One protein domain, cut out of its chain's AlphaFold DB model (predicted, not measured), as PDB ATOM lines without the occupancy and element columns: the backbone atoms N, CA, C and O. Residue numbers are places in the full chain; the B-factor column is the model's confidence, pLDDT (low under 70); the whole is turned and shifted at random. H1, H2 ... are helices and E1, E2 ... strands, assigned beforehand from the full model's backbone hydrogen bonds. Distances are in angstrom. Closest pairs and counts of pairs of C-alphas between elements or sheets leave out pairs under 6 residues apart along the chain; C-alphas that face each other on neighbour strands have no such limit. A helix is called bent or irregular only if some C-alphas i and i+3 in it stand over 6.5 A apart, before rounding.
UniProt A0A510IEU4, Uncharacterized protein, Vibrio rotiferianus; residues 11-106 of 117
ATOM      1  N   GLY A  11      28.584  93.564  77.160       80.00
ATOM      2  CA  GLY A  11      28.124  92.167  77.122       80.00
ATOM      3  C   GLY A  11      29.117  91.192  76.468       80.00
ATOM      4  O   GLY A  11      30.093  91.607  75.847       80.00
ATOM      5  N   TYR A  12      28.901  89.880  76.655       76.81
ATOM      6  CA  TYR A  12      29.687  88.767  76.078       76.81
ATOM      7  C   TYR A  12      31.210  88.998  76.003       76.81
ATOM      8  O   TYR A  12      31.806  88.905  74.933       76.81
ATOM      9  N   ARG A  13      31.861  89.313  77.133       79.19
ATOM     10  CA  ARG A  13      33.323  89.541  77.212       79.19
ATOM     11  C   ARG A  13      33.863  90.627  76.252       79.19
ATOM     12  O   ARG A  13      35.071  90.698  76.045       79.19
ATOM     13  N   LYS A  14      33.013  91.493  75.684       83.88
ATOM     14  CA  LYS A  14      33.420  92.598  74.802       83.88
ATOM     15  C   LYS A  14      33.611  93.879  75.610       83.88
ATOM     16  O   LYS A  14      32.670  94.375  76.232       83.88
ATOM     17  N   PHE A  15      34.829  94.415  75.571       85.44
ATOM     18  CA  PHE A  15      35.195  95.692  76.178       85.44
ATOM     19  C   PHE A  15      35.244  96.783  75.108       85.44
ATOM     20  O   PHE A  15      35.959  96.645  74.115       85.44
ATOM     21  N   VAL A  16      34.494  97.864  75.308       87.06
ATOM     22  CA  VAL A  16      34.553  99.051  74.452       87.06
ATOM     23  C   VAL A  16      35.346 100.118  75.186       87.06
ATOM     24  O   VAL A  16      34.955 100.566  76.264       87.06
ATOM     25  N   VAL A  17      36.473 100.496  74.588       88.25
ATOM     26  CA  VAL A  17      37.337 101.567  75.086       88.25
ATOM     27  C   VAL A  17      36.638 102.908  74.886       88.25
ATOM     28  O   VAL A  17      35.978 103.124  73.866       88.25
ATOM     29  N   ASP A  18      36.808 103.800  75.854       90.12
ATOM     30  CA  ASP A  18      36.355 105.179  75.757       90.12
ATOM     31  C   ASP A  18      36.956 105.873  74.516       90.12
ATOM     32  O   ASP A  18      38.172 105.859  74.284       90.12
ATOM     33  N   GLN A  19      36.083 106.447  73.686       88.75
ATOM     34  CA  GLN A  19      36.470 107.100  72.438       88.75
ATOM     35  C   GLN A  19      37.268 108.378  72.695       88.75
ATOM     36  O   GLN A  19      38.213 108.650  71.952       88.75
ATOM     37  N   GLU A  20      36.956 109.120  73.761       89.50
ATOM     38  CA  GLU A  20      37.704 110.327  74.125       89.50
ATOM     39  C   GLU A  20      39.125 109.966  74.554       89.50
ATOM     40  O   GLU A  20      40.101 110.558  74.088       89.50
ATOM     41  N   TRP A  21      39.270 108.903  75.347       88.31
ATOM     42  CA  TRP A  21      40.581 108.382  75.721       88.31
ATOM     43  C   TRP A  21      41.393 107.908  74.507       88.31
ATOM     44  O   TRP A  21      42.598 108.170  74.426       88.31
ATOM     45  N   LEU A  22      40.759 107.238  73.535       89.81
ATOM     46  CA  LEU A  22      41.418 106.843  72.285       89.81
ATOM     47  C   LEU A  22      41.868 108.055  71.465       89.81
ATOM     48  O   LEU A  22      42.980 108.031  70.932       89.81
ATOM     49  N   ALA A  23      41.030 109.089  71.357       90.62
ATOM     50  CA  ALA A  23      41.360 110.329  70.662       90.62
ATOM     51  C   ALA A  23      42.551 111.025  71.334       90.62
ATOM     52  O   ALA A  23      43.569 111.251  70.677       90.62
ATOM     53  N   MET A  24      42.499 111.206  72.656       90.75
ATOM     54  CA  MET A  24      43.595 111.764  73.451       90.75
ATOM     55  C   MET A  24      44.892 110.959  73.269       90.75
ATOM     56  O   MET A  24      45.970 111.522  73.088       90.75
ATOM     57  N   LYS A  25      44.827 109.621  73.260       91.12
ATOM     58  CA  LYS A  25      46.010 108.772  73.035       91.12
ATOM     59  C   LYS A  25      46.537 108.812  71.605       91.12
ATOM     60  O   LYS A  25      47.719 108.542  71.386       91.12
ATOM     61  N   ARG A  26      45.688 109.071  70.611       91.56
ATOM     62  CA  ARG A  26      46.134 109.308  69.229       91.56
ATOM     63  C   ARG A  26      46.847 110.648  69.136       91.56
ATOM     64  O   ARG A  26      47.953 110.675  68.615       91.56
ATOM     65  N   GLU A  27      46.273 111.694  69.716       93.31
ATOM     66  CA  GLU A  27      46.868 113.029  69.758       93.31
ATOM     67  C   GLU A  27      48.211 113.036  70.499       93.31
ATOM     68  O   GLU A  27      49.200 113.528  69.969       93.31
ATOM     69  N   GLN A  28      48.311 112.385  71.661       92.69
ATOM     70  CA  GLN A  28      49.590 112.243  72.372       92.69
ATOM     71  C   GLN A  28      50.664 111.585  71.496       92.69
ATOM     72  O   GLN A  28      51.782 112.087  71.402       92.69
ATOM     73  N   ARG A  29      50.317 110.500  70.791       92.75
ATOM     74  CA  ARG A  29      51.240 109.835  69.858       92.75
ATOM     75  C   ARG A  29      51.581 110.707  68.650       92.75
ATOM     76  O   ARG A  29      52.693 110.623  68.138       92.75
ATOM     77  N   GLU A  30      50.645 111.514  68.164       92.75
ATOM     78  CA  GLU A  30      50.877 112.511  67.114       92.75
ATOM     79  C   GLU A  30      51.949 113.510  67.564       92.75
ATOM     80  O   GLU A  30      52.963 113.675  66.888       92.75
ATOM     81  N   LEU A  31      51.762 114.099  68.747       93.38
ATOM     82  CA  LEU A  31      52.661 115.089  69.335       93.38
ATOM     83  C   LEU A  31      54.048 114.504  69.618       93.38
ATOM     84  O   LEU A  31      55.061 115.128  69.308       93.38
ATOM     85  N   GLU A  32      54.120 113.290  70.162       93.50
ATOM     86  CA  GLU A  32      55.391 112.593  70.383       93.50
ATOM     87  C   GLU A  32      56.127 112.329  69.068       93.50
ATOM     88  O   GLU A  32      57.322 112.612  68.968       93.50
ATOM     89  N   ARG A  33      55.420 111.861  68.028       91.19
ATOM     90  CA  ARG A  33      56.005 111.669  66.692       91.19
ATOM     91  C   ARG A  33      56.506 112.981  66.102       91.19
ATOM     92  O   ARG A  33      57.588 112.998  65.519       91.19
ATOM     93  N   GLN A  34      55.756 114.071  66.259       90.50
ATOM     94  CA  GLN A  34      56.175 115.397  65.799       90.50
ATOM     95  C   GLN A  34      57.436 115.869  66.528       90.50
ATOM     96  O   GLN A  34      58.371 116.316  65.870       90.50
ATOM     97  N   ARG A  35      57.517 115.696  67.852       91.19
ATOM     98  CA  ARG A  35      58.712 116.041  68.642       91.19
ATOM     99  C   ARG A  35      59.930 115.217  68.240       91.19
ATOM    100  O   ARG A  35      60.996 115.779  68.008       91.19
ATOM    101  N   GLN A  36      59.771 113.900  68.110       91.06
ATOM    102  CA  GLN A  36      60.844 113.014  67.650       91.06
ATOM    103  C   GLN A  36      61.313 113.403  66.248       91.06
ATOM    104  O   GLN A  36      62.511 113.453  65.982       91.06
ATOM    105  N   PHE A  37      60.375 113.727  65.357       88.69
ATOM    106  CA  PHE A  37      60.707 114.186  64.017       88.69
ATOM    107  C   PHE A  37      61.418 115.541  64.028       88.69
ATOM    108  O   PHE A  37      62.395 115.703  63.303       88.69
ATOM    109  N   GLN A  38      60.981 116.493  64.857       89.31
ATOM    110  CA  GLN A  38      61.649 117.782  65.025       89.31
ATOM    111  C   GLN A  38      63.093 117.587  65.487       89.31
ATOM    112  O   GLN A  38      63.998 118.078  64.816       89.31
ATOM    113  N   GLN A  39      63.318 116.809  66.549       91.12
ATOM    114  CA  GLN A  39      64.658 116.485  67.049       91.12
ATOM    115  C   GLN A  39      65.519 115.828  65.967       91.12
ATOM    116  O   GLN A  39      66.608 116.303  65.659       91.12
ATOM    117  N   TRP A  40      64.990 114.802  65.298       91.38
ATOM    118  CA  TRP A  40      65.681 114.140  64.195       91.38
ATOM    119  C   TRP A  40      66.025 115.112  63.055       91.38
ATOM    120  O   TRP A  40      67.113 115.059  62.482       91.38
ATOM    121  N   SER A  41      65.122 116.043  62.746       89.44
ATOM    122  CA  SER A  41      65.285 117.010  61.660       89.44
ATOM    123  C   SER A  41      66.291 118.130  61.938       89.44
ATOM    124  O   SER A  41      66.674 118.852  61.014       89.44
ATOM    125  N   GLN A  42      66.712 118.293  63.195       90.12
ATOM    126  CA  GLN A  42      67.808 119.196  63.545       90.12
ATOM    127  C   GLN A  42      69.147 118.640  63.055       90.12
ATOM    128  O   GLN A  42      70.005 119.402  62.608       90.12
ATOM    129  N   GLU A  43      69.300 117.317  63.080       92.19
ATOM    130  CA  GLU A  43      70.517 116.630  62.651       92.19
ATOM    131  C   GLU A  43      70.470 116.222  61.177       92.19
ATOM    132  O   GLU A  43      71.478 116.312  60.469       92.19
ATOM    133  N   TRP A  44      69.300 115.793  60.701       94.06
ATOM    134  CA  TRP A  44      69.136 115.141  59.407       94.06
ATOM    135  C   TRP A  44      68.142 115.865  58.506       94.06
ATOM    136  O   TRP A  44      67.110 116.381  58.930       94.06
ATOM    137  N   ILE A  45      68.418 115.851  57.205       93.75
ATOM    138  CA  ILE A  45      67.492 116.337  56.185       93.75
ATOM    139  C   ILE A  45      67.377 115.337  55.042       93.75
ATOM    140  O   ILE A  45      68.367 114.794  54.554       93.75
ATOM    141  N   THR A  46      66.149 115.086  54.595       94.50
ATOM    142  CA  THR A  46      65.894 114.171  53.482       94.50
ATOM    143  C   THR A  46      66.188 114.831  52.136       94.50
ATOM    144  O   THR A  46      65.983 116.033  51.942       94.50
ATOM    145  N   VAL A  47      66.574 114.014  51.151       94.44
ATOM    146  CA  VAL A  47      66.725 114.444  49.747       94.44
ATOM    147  C   VAL A  47      65.455 115.120  49.221       94.44
ATOM    148  O   VAL A  47      65.530 116.106  48.491       94.44
ATOM    149  N   TYR A  48      64.281 114.615  49.604       92.25
ATOM    150  CA  TYR A  48      63.000 115.199  49.211       92.25
ATOM    151  C   TYR A  48      62.842 116.637  49.721       92.25
ATOM    152  O   TYR A  48      62.492 117.525  48.944       92.25
ATOM    153  N   ARG A  49      63.146 116.890  51.000       91.69
ATOM    154  CA  ARG A  49      63.025 118.229  51.594       91.69
ATOM    155  C   ARG A  49      64.029 119.213  51.010       91.69
ATOM    156  O   ARG A  49      63.653 120.343  50.727       91.69
ATOM    157  N   LEU A  50      65.255 118.771  50.723       93.38
ATOM    158  CA  LEU A  50      66.234 119.589  49.996       93.38
ATOM    159  C   LEU A  50      65.672 120.089  48.657       93.38
ATOM    160  O   LEU A  50      65.786 121.270  48.328       93.38
ATOM    161  N   LYS A  51      65.022 119.207  47.894       92.88
ATOM    162  CA  LYS A  51      64.423 119.567  46.603       92.88
ATOM    163  C   LYS A  51      63.211 120.485  46.760       92.88
ATOM    164  O   LYS A  51      63.115 121.492  46.067       92.88
ATOM    165  N   LYS A  52      62.301 120.146  47.678       90.56
ATOM    166  CA  LYS A  52      61.021 120.845  47.856       90.56
ATOM    167  C   LYS A  52      61.170 122.219  48.506       90.56
ATOM    168  O   LYS A  52      60.555 123.174  48.050       90.56
ATOM    169  N   GLU A  53      61.949 122.309  49.580       89.62
ATOM    170  CA  GLU A  53      62.013 123.500  50.440       89.62
ATOM    171  C   GLU A  53      63.194 124.412  50.097       89.62
ATOM    172  O   GLU A  53      63.181 125.588  50.449       89.62
ATOM    173  N   ARG A  54      64.228 123.883  49.427       90.06
ATOM    174  CA  ARG A  54      65.504 124.589  49.226       90.06
ATOM    175  C   ARG A  54      65.967 124.643  47.768       90.06
ATOM    176  O   ARG A  54      67.103 125.022  47.507       90.06
ATOM    177  N   LEU A  55      65.112 124.247  46.821       92.00
ATOM    178  CA  LEU A  55      65.383 124.275  45.373       92.00
ATOM    179  C   LEU A  55      66.611 123.459  44.934       92.00
ATOM    180  O   LEU A  55      67.183 123.699  43.867       92.00
ATOM    181  N   TRP A  56      67.019 122.463  45.724       94.06
ATOM    182  CA  TRP A  56      68.102 121.577  45.318       94.06
ATOM    183  C   TRP A  56      67.681 120.738  44.111       94.06
ATOM    184  O   TRP A  56      66.544 120.287  43.996       94.06
ATOM    185  N   THR A  57      68.627 120.470  43.217       94.25
ATOM    186  CA  THR A  57      68.431 119.547  42.089       94.25
ATOM    187  C   THR A  57      69.231 118.272  42.322       94.25
ATOM    188  O   THR A  57      70.217 118.292  43.055       94.25
ATOM    189  N   SER A  58      68.854 117.161  41.682       92.75
ATOM    190  CA  SER A  58      69.627 115.909  41.782       92.75
ATOM    191  C   SER A  58      71.103 116.111  41.402       92.75
ATOM    192  O   SER A  58      71.984 115.592  42.080       92.75
ATOM    193  N   GLY A  59      71.373 116.920  40.368       93.31
ATOM    194  CA  GLY A  59      72.735 117.250  39.941       93.31
ATOM    195  C   GLY A  59      73.503 118.079  40.972       93.31
ATOM    196  O   GLY A  59      74.657 117.780  41.260       93.31
ATOM    197  N   ALA A  60      72.859 119.074  41.591       93.44
ATOM    198  CA  ALA A  60      73.484 119.870  42.650       93.44
ATOM    199  C   ALA A  60      73.761 119.049  43.914       93.44
ATOM    200  O   ALA A  60      74.818 119.204  44.516       93.44
ATOM    201  N   ILE A  61      72.859 118.130  44.278       94.44
ATOM    202  CA  ILE A  61      73.089 117.188  45.380       94.44
ATOM    203  C   ILE A  61      74.360 116.381  45.104       94.44
ATOM    204  O   ILE A  61      75.277 116.409  45.918       94.44
ATOM    205  N   LYS A  62      74.470 115.764  43.919       93.81
ATOM    206  CA  LYS A  62      75.655 114.980  43.548       93.81
ATOM    207  C   LYS A  62      76.935 115.827  43.520       93.81
ATOM    208  O   LYS A  62      77.973 115.369  43.976       93.81
ATOM    209  N   ARG A  63      76.860 117.069  43.025       92.88
ATOM    210  CA  ARG A  63      78.014 117.979  42.900       92.88
ATOM    211  C   ARG A  63      78.510 118.532  44.238       92.88
ATOM    212  O   ARG A  63      79.715 118.663  44.419       92.88
ATOM    213  N   PHE A  64      77.607 118.926  45.136       92.69
ATOM    214  CA  PHE A  64      77.968 119.661  46.355       92.69
ATOM    215  C   PHE A  64      77.956 118.801  47.623       92.69
ATOM    216  O   PHE A  64      78.751 119.067  48.523       92.69
ATOM    217  N   LEU A  65      77.078 117.795  47.696       93.06
ATOM    218  CA  LEU A  65      76.941 116.901  48.853       93.06
ATOM    219  C   LEU A  65      77.463 115.487  48.586       93.06
ATOM    220  O   LEU A  65      77.831 114.803  49.535       93.06
ATOM    221  N   GLY A  66      77.507 115.059  47.324       92.94
ATOM    222  CA  GLY A  66      77.878 113.698  46.955       92.94
ATOM    223  C   GLY A  66      76.710 112.730  47.131       92.94
ATOM    224  O   GLY A  66      75.583 113.013  46.709       92.94
ATOM    225  N   GLU A  67      76.988 111.574  47.728       93.56
ATOM    226  CA  GLU A  67      76.001 110.512  47.906       93.56
ATOM    227  C   GLU A  67      75.273 110.620  49.253       93.56
ATOM    228  O   GLU A  67      75.899 110.897  50.278       93.56
ATOM    229  N   PRO A  68      73.942 110.430  49.274       94.31
ATOM    230  CA  PRO A  68      73.173 110.450  50.508       94.31
ATOM    231  C   PRO A  68      73.409 109.192  51.342       94.31
ATOM    232  O   PRO A  68      73.605 108.101  50.811       94.31
ATOM    233  N   ILE A  69      73.257 109.335  52.654       94.38
ATOM    234  CA  ILE A  69      73.259 108.220  53.601       94.38
ATOM    235  C   ILE A  69      71.858 107.598  53.630       94.38
ATOM    236  O   ILE A  69      70.849 108.307  53.573       94.38
ATOM    237  N   GLN A  70      71.775 106.271  53.719       93.88
ATOM    238  CA  GLN A  70      70.509 105.562  53.898       93.88
ATOM    239  C   GLN A  70      70.176 105.472  55.395       93.88
ATOM    240  O   GLN A  70      70.915 104.859  56.159       93.88
ATOM    241  N   GLN A  71      69.055 106.060  55.819       90.56
ATOM    242  CA  GLN A  71      68.547 105.980  57.190       90.56
ATOM    243  C   GLN A  71      67.116 105.436  57.177       90.56
ATOM    244  O   GLN A  71      66.158 106.123  56.804       90.56
ATOM    245  N   GLY A  72      66.980 104.160  57.542       88.25
ATOM    246  CA  GLY A  72      65.731 103.418  57.386       88.25
ATOM    247  C   GLY A  72      65.258 103.459  55.932       88.25
ATOM    248  O   GLY A  72      65.984 103.074  55.016       88.25
ATOM    249  N   LYS A  73      64.052 103.986  55.703       89.81
ATOM    250  CA  LYS A  73      63.475 104.134  54.357       89.81
ATOM    251  C   LYS A  73      63.920 105.394  53.602       89.81
ATOM    252  O   LYS A  73      63.545 105.567  52.446       89.81
ATOM    253  N   TYR A  74      64.670 106.297  54.236       91.62
ATOM    254  CA  TYR A  74      64.981 107.610  53.677       91.62
ATOM    255  C   TYR A  74      66.441 107.745  53.249       91.62
ATOM    256  O   TYR A  74      67.350 107.262  53.915       91.62
ATOM    257  N   LYS A  75      66.654 108.498  52.165       94.69
ATOM    258  CA  LYS A  75      67.966 109.024  51.771       94.69
ATOM    259  C   LYS A  75      68.155 110.408  52.380       94.69
ATOM    260  O   LYS A  75      67.330 111.302  52.138       94.69
ATOM    261  N   VAL A  76      69.211 110.576  53.165       95.81
ATOM    262  CA  VAL A  76      69.401 111.730  54.048       95.81
ATOM    263  C   VAL A  76      70.818 112.284  53.994       95.81
ATOM    264  O   VAL A  76      71.764 111.604  53.605       95.81
ATOM    265  N   PHE A  77      70.947 113.538  54.410       95.12
ATOM    266  CA  PHE A  77      72.214 114.212  54.655       95.12
ATOM    267  C   PHE A  77      72.216 114.817  56.050       95.12
ATOM    268  O   PHE A  77      71.159 115.176  56.577       95.12
ATOM    269  N   LYS A  78      73.410 114.989  56.621       94.69
ATOM    270  CA  LYS A  78      73.568 115.780  57.841       94.69
ATOM    271  C   LYS A  78      73.297 117.250  57.540       94.69
ATOM    272  O   LYS A  78      73.845 117.806  56.586       94.69
ATOM    273  N   VAL A  79      72.507 117.902  58.385       93.69
ATOM    274  CA  VAL A  79      72.182 119.332  58.278       93.69
ATOM    275  C   VAL A  79      73.450 120.185  58.244       93.69
ATOM    276  O   VAL A  79      73.548 121.118  57.448       93.69
ATOM    277  N   GLU A  80      74.465 119.841  59.035       92.38
ATOM    278  CA  GLU A  80      75.748 120.549  59.036       92.38
ATOM    279  C   GLU A  80      76.468 120.505  57.684       92.38
ATOM    280  O   GLU A  80      77.029 121.509  57.243       92.38
ATOM    281  N   GLN A  81      76.439 119.360  56.999       93.62
ATOM    282  CA  GLN A  81      77.053 119.199  55.680       93.62
ATOM    283  C   GLN A  81      76.352 120.082  54.639       93.62
ATOM    284  O   GLN A  81      77.005 120.712  53.800       93.62
ATOM    285  N   VAL A  82      75.024 120.179  54.735       93.12
ATOM    286  CA  VAL A  82      74.215 121.081  53.908       93.12
ATOM    287  C   VAL A  82      74.573 122.534  54.206       93.12
ATOM    288  O   VAL A  82      74.940 123.256  53.283       93.12
ATOM    289  N   ARG A  83      74.613 122.942  55.481       92.31
ATOM    290  CA  ARG A  83      75.020 124.303  55.889       92.31
ATOM    291  C   ARG A  83      76.408 124.675  55.365       92.31
ATOM    292  O   ARG A  83      76.598 125.776  54.855       92.31
ATOM    293  N   LYS A  84      77.382 123.763  55.457       93.38
ATOM    294  CA  LYS A  84      78.737 123.975  54.917       93.38
ATOM    295  C   LYS A  84      78.715 124.176  53.404       93.38
ATOM    296  O   LYS A  84      79.448 125.019  52.899       93.38
ATOM    297  N   SER A  85      77.883 123.424  52.689       93.31
ATOM    298  CA  SER A  85      77.767 123.525  51.230       93.31
ATOM    299  C   SER A  85      77.115 124.831  50.795       93.31
ATOM    300  O   SER A  85      77.595 125.463  49.863       93.31
ATOM    301  N   GLU A  86      76.088 125.279  51.513       91.38
ATOM    302  CA  GLU A  86      75.361 126.512  51.197       91.38
ATOM    303  C   GLU A  86      76.179 127.780  51.423       91.38
ATOM    304  O   GLU A  86      75.989 128.768  50.723       91.38
ATOM    305  N   ARG A  87      77.143 127.738  52.348       91.75
ATOM    306  CA  ARG A  87      78.096 128.835  52.573       91.75
ATOM    307  C   ARG A  87      79.139 128.973  51.461       91.75
ATOM    308  O   ARG A  87      79.834 129.985  51.404       91.75
ATOM    309  N   LYS A  88      79.303 127.971  50.590       94.31
ATOM    310  CA  LYS A  88      80.293 128.037  49.507       94.31
ATOM    311  C   LYS A  88      79.843 129.059  48.464       94.31
ATOM    312  O   LYS A  88      78.731 128.967  47.950       94.31
ATOM    313  N   LYS A  89      80.750 129.952  48.053       93.38
ATOM    314  CA  LYS A  89      80.494 130.944  46.988       93.38
ATOM    315  C   LYS A  89      79.932 130.301  45.712       93.38
ATOM    316  O   LYS A  89      78.955 130.792  45.162       93.38
ATOM    317  N   ALA A  90      80.486 129.156  45.307       92.75
ATOM    318  CA  ALA A  90      80.020 128.405  44.140       92.75
ATOM    319  C   ALA A  90      78.559 127.933  44.257       92.75
ATOM    320  O   ALA A  90      77.854 127.860  43.254       92.75
ATOM    321  N   PHE A  91      78.095 127.613  45.469       93.56
ATOM    322  CA  PHE A  91      76.705 127.228  45.694       93.56
ATOM    323  C   PHE A  91      75.781 128.445  45.650       93.56
ATOM    324  O   PHE A  91      74.740 128.391  45.003       93.56
ATOM    325  N   ILE A  92      76.179 129.553  46.282       92.44
ATOM    326  CA  ILE A  92      75.411 130.806  46.276       92.44
ATOM    327  C   ILE A  92      75.204 131.294  44.837       92.44
ATOM    328  O   ILE A  92      74.074 131.560  44.439       92.44
ATOM    329  N   GLN A  93      76.271 131.314  44.033       94.69
ATOM    330  CA  GLN A  93      76.201 131.669  42.610       94.69
ATOM    331  C   GLN A  93      75.293 130.722  41.814       94.69
ATOM    332  O   GLN A  93      74.563 131.154  40.930       94.69
ATOM    333  N   TRP A  94      75.309 129.426  42.136       95.00
ATOM    334  CA  TRP A  94      74.438 128.441  41.495       95.00
ATOM    335  C   TRP A  94      72.954 128.602  41.883       95.00
ATOM    336  O   TRP A  94      72.068 128.326  41.065       95.00
ATOM    337  N   LEU A  95      72.678 129.020  43.122       93.94
ATOM    338  CA  LEU A  95      71.330 129.171  43.666       93.94
ATOM    339  C   LEU A  95      70.668 130.489  43.242       93.94
ATOM    340  O   LEU A  95      69.469 130.481  42.976       93.94
ATOM    341  N   ALA A  96      71.427 131.584  43.149       91.88
ATOM    342  CA  ALA A  96      70.922 132.927  42.841       91.88
ATOM    343  C   ALA A  96      69.927 132.980  41.658       91.88
ATOM    344  O   ALA A  96      68.766 133.317  41.900       91.88
ATOM    345  N   PRO A  97      70.268 132.519  40.435       94.12
ATOM    346  CA  PRO A  97      69.342 132.600  39.297       94.12
ATOM    347  C   PRO A  97      68.084 131.733  39.476       94.12
ATOM    348  O   PRO A  97      67.037 131.982  38.879       94.12
ATOM    349  N   ARG A  98      68.156 130.677  40.297       92.75
ATOM    350  CA  ARG A  98      66.998 129.822  40.600       92.75
ATOM    351  C   ARG A  98      66.059 130.483  41.591       92.75
ATOM    352  O   ARG A  98      64.847 130.318  41.466       92.75
ATOM    353  N   LEU A  99      66.623 131.169  42.581       91.88
ATOM    354  CA  LEU A  99      65.849 131.903  43.565       91.88
ATOM    355  C   LEU A  99      65.110 133.058  42.891       91.88
ATOM    356  O   LEU A  99      63.904 133.158  43.075       91.88
ATOM    357  N   GLU A 100      65.796 133.822  42.039       91.75
ATOM    358  CA  GLU A 100      65.196 134.895  41.234       91.75
ATOM    359  C   GLU A 100      64.019 134.374  40.406       91.75
ATOM    360  O   GLU A 100      62.901 134.864  40.540       91.75
ATOM    361  N   LYS A 101      64.221 133.297  39.633       92.62
ATOM    362  CA  LYS A 101      63.134 132.677  38.862       92.62
ATOM    363  C   LYS A 101      61.964 132.244  39.751       92.62
ATOM    364  O   LYS A 101      60.808 132.451  39.402       92.62
ATOM    365  N   LYS A 102      62.253 131.640  40.907       90.62
ATOM    366  CA  LYS A 102      61.208 131.165  41.819       90.62
ATOM    367  C   LYS A 102      60.428 132.313  42.455       90.62
ATOM    368  O   LYS A 102      59.238 132.146  42.697       90.62
ATOM    369  N   GLN A 103      61.092 133.432  42.724       90.94
ATOM    370  CA  GLN A 103      60.481 134.643  43.259       90.94
ATOM    371  C   GLN A 103      59.646 135.380  42.209       90.94
ATOM    372  O   GLN A 103      58.606 135.924  42.559       90.94
ATOM    373  N   LEU A 104      60.033 135.337  40.929       92.12
ATOM    374  CA  LEU A 104      59.189 135.824  39.834       92.12
ATOM    375  C   LEU A 104      57.873 135.035  39.743       92.12
ATOM    376  O   LEU A 104      56.809 135.633  39.631       92.12
ATOM    377  N   ASP A 105      57.936 133.704  39.855       92.12
ATOM    378  CA  ASP A 105      56.739 132.849  39.832       92.12
ATOM    379  C   ASP A 105      55.920 132.946  41.135       92.12
ATOM    380  O   ASP A 105      54.697 132.799  41.137       92.12
ATOM    381  N   ASN A 106      56.593 133.113  42.276       91.44
ATOM    382  CA  ASN A 106      55.986 133.203  43.599       91.44
ATOM    383  C   ASN A 106      56.748 134.222  44.468       91.44
ATOM    384  O   ASN A 106      57.718 133.842  45.137       91.44
TER     385      ASN A 106
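What this domain is: This is residues 11 to 106 of the 117 residues of an uncharacterized protein of Vibrio rotiferianus (UniProt A0A510IEU4). A small head, made of a three-stranded sheet with the short helices H2, H3 and H4 around it, sits at one end of the long helix H1, which reaches away from it like a handle; residues 11 to 40, with E1 and most of H1, stick out free. H5 touches no helix but is near H3 and H4, about perpendicular to H4 at 89 degrees, and it is not on the sheet. The printed part has 96 residues, with five named helices and four named strands in the order E1, H1, E2, H2, H3, E3, E4, H4, H5; the sheet runs E2, E4, E3, antiparallel throughout, and the class is mostly helix. The whole is extended, a rod with a radius of gyration of the C-alphas of 20.7 A and spans of 71 by 32 by 19 A.

Where its parts are: The sheet has E2, residues 44 to 46, 6.8 A long; E4, residues 74 to 78, 12.6 A; and E3, residues 69 to 71, 6.3 A. H1, residues 19 to 43, is 36.7 A long and begins at C-alpha 19 (36.470, 107.100, 72.438). H2 is residues 47 to 54, 10.2 A, H3 residues 58 to 65, 10.2 A, and H4 residues 79 to 86, 10.6 A. H5, residues 89 to 105, is 24.9 A long and ends at C-alpha 105 (56.739, 132.849, 39.832). E1, residues 15 to 17, 6.3 A, pairs with no named strand.

How they stand to each other: E4 pairs with E2 over residues 76 to 78, with N 45 and O 77 2.9 A apart, and with E3 over residues 74 to 76, with N 71 and O 74 2.8 A apart. E3 and E4 form a hairpin. E2, H2, H3 and E3 make a split strand-helix-strand unit, two strands of one sheet that follow each other among the strands with helices between, and with E4 between them in the sheet; its crossover is right-handed. H2 is on the sheet, its closest C-alphas to E4 being those of Val 47 and Val 76, 5.7 A apart. H1 only grazes the sheet with residues 37 to 43, and with residues 42 to 43 alone it only just touches H4, with 3 pairs of C-alphas within 8 A, the closest those of Glu 43 and Val 79, 5.4 A. H4 also only grazes the sheet; H3 touches it, about perpendicular at 80 degrees, the closest C-alphas being those of Phe 64 and Ser 85, 6.2 A. H5 is close but not clearly touching to H4, C-alphas of Glu 86 and Ile 92 being closest at 6.5 A. E1 and H1 meet only through their link. O i to N i+4 pairs are within hydrogen-bond range throughout H2, H3 and H4, in 20 of 21 in H1 and 11 of 13 in H5.

The domain as a whole: The C-alphas farthest apart, those of Tyr 12 and Lys 89, are 72.2 A apart. Without the free stretch, the body of 66 residues spans 37 by 24 by 22 A. H5 has a kink of 29 degrees near residue 97 and is irregular, but only just: C-alphas 94 and 97 are 6.9 A apart. The printed part has no cut, the links are tight, and no printed residue is under 70 in pLDDT.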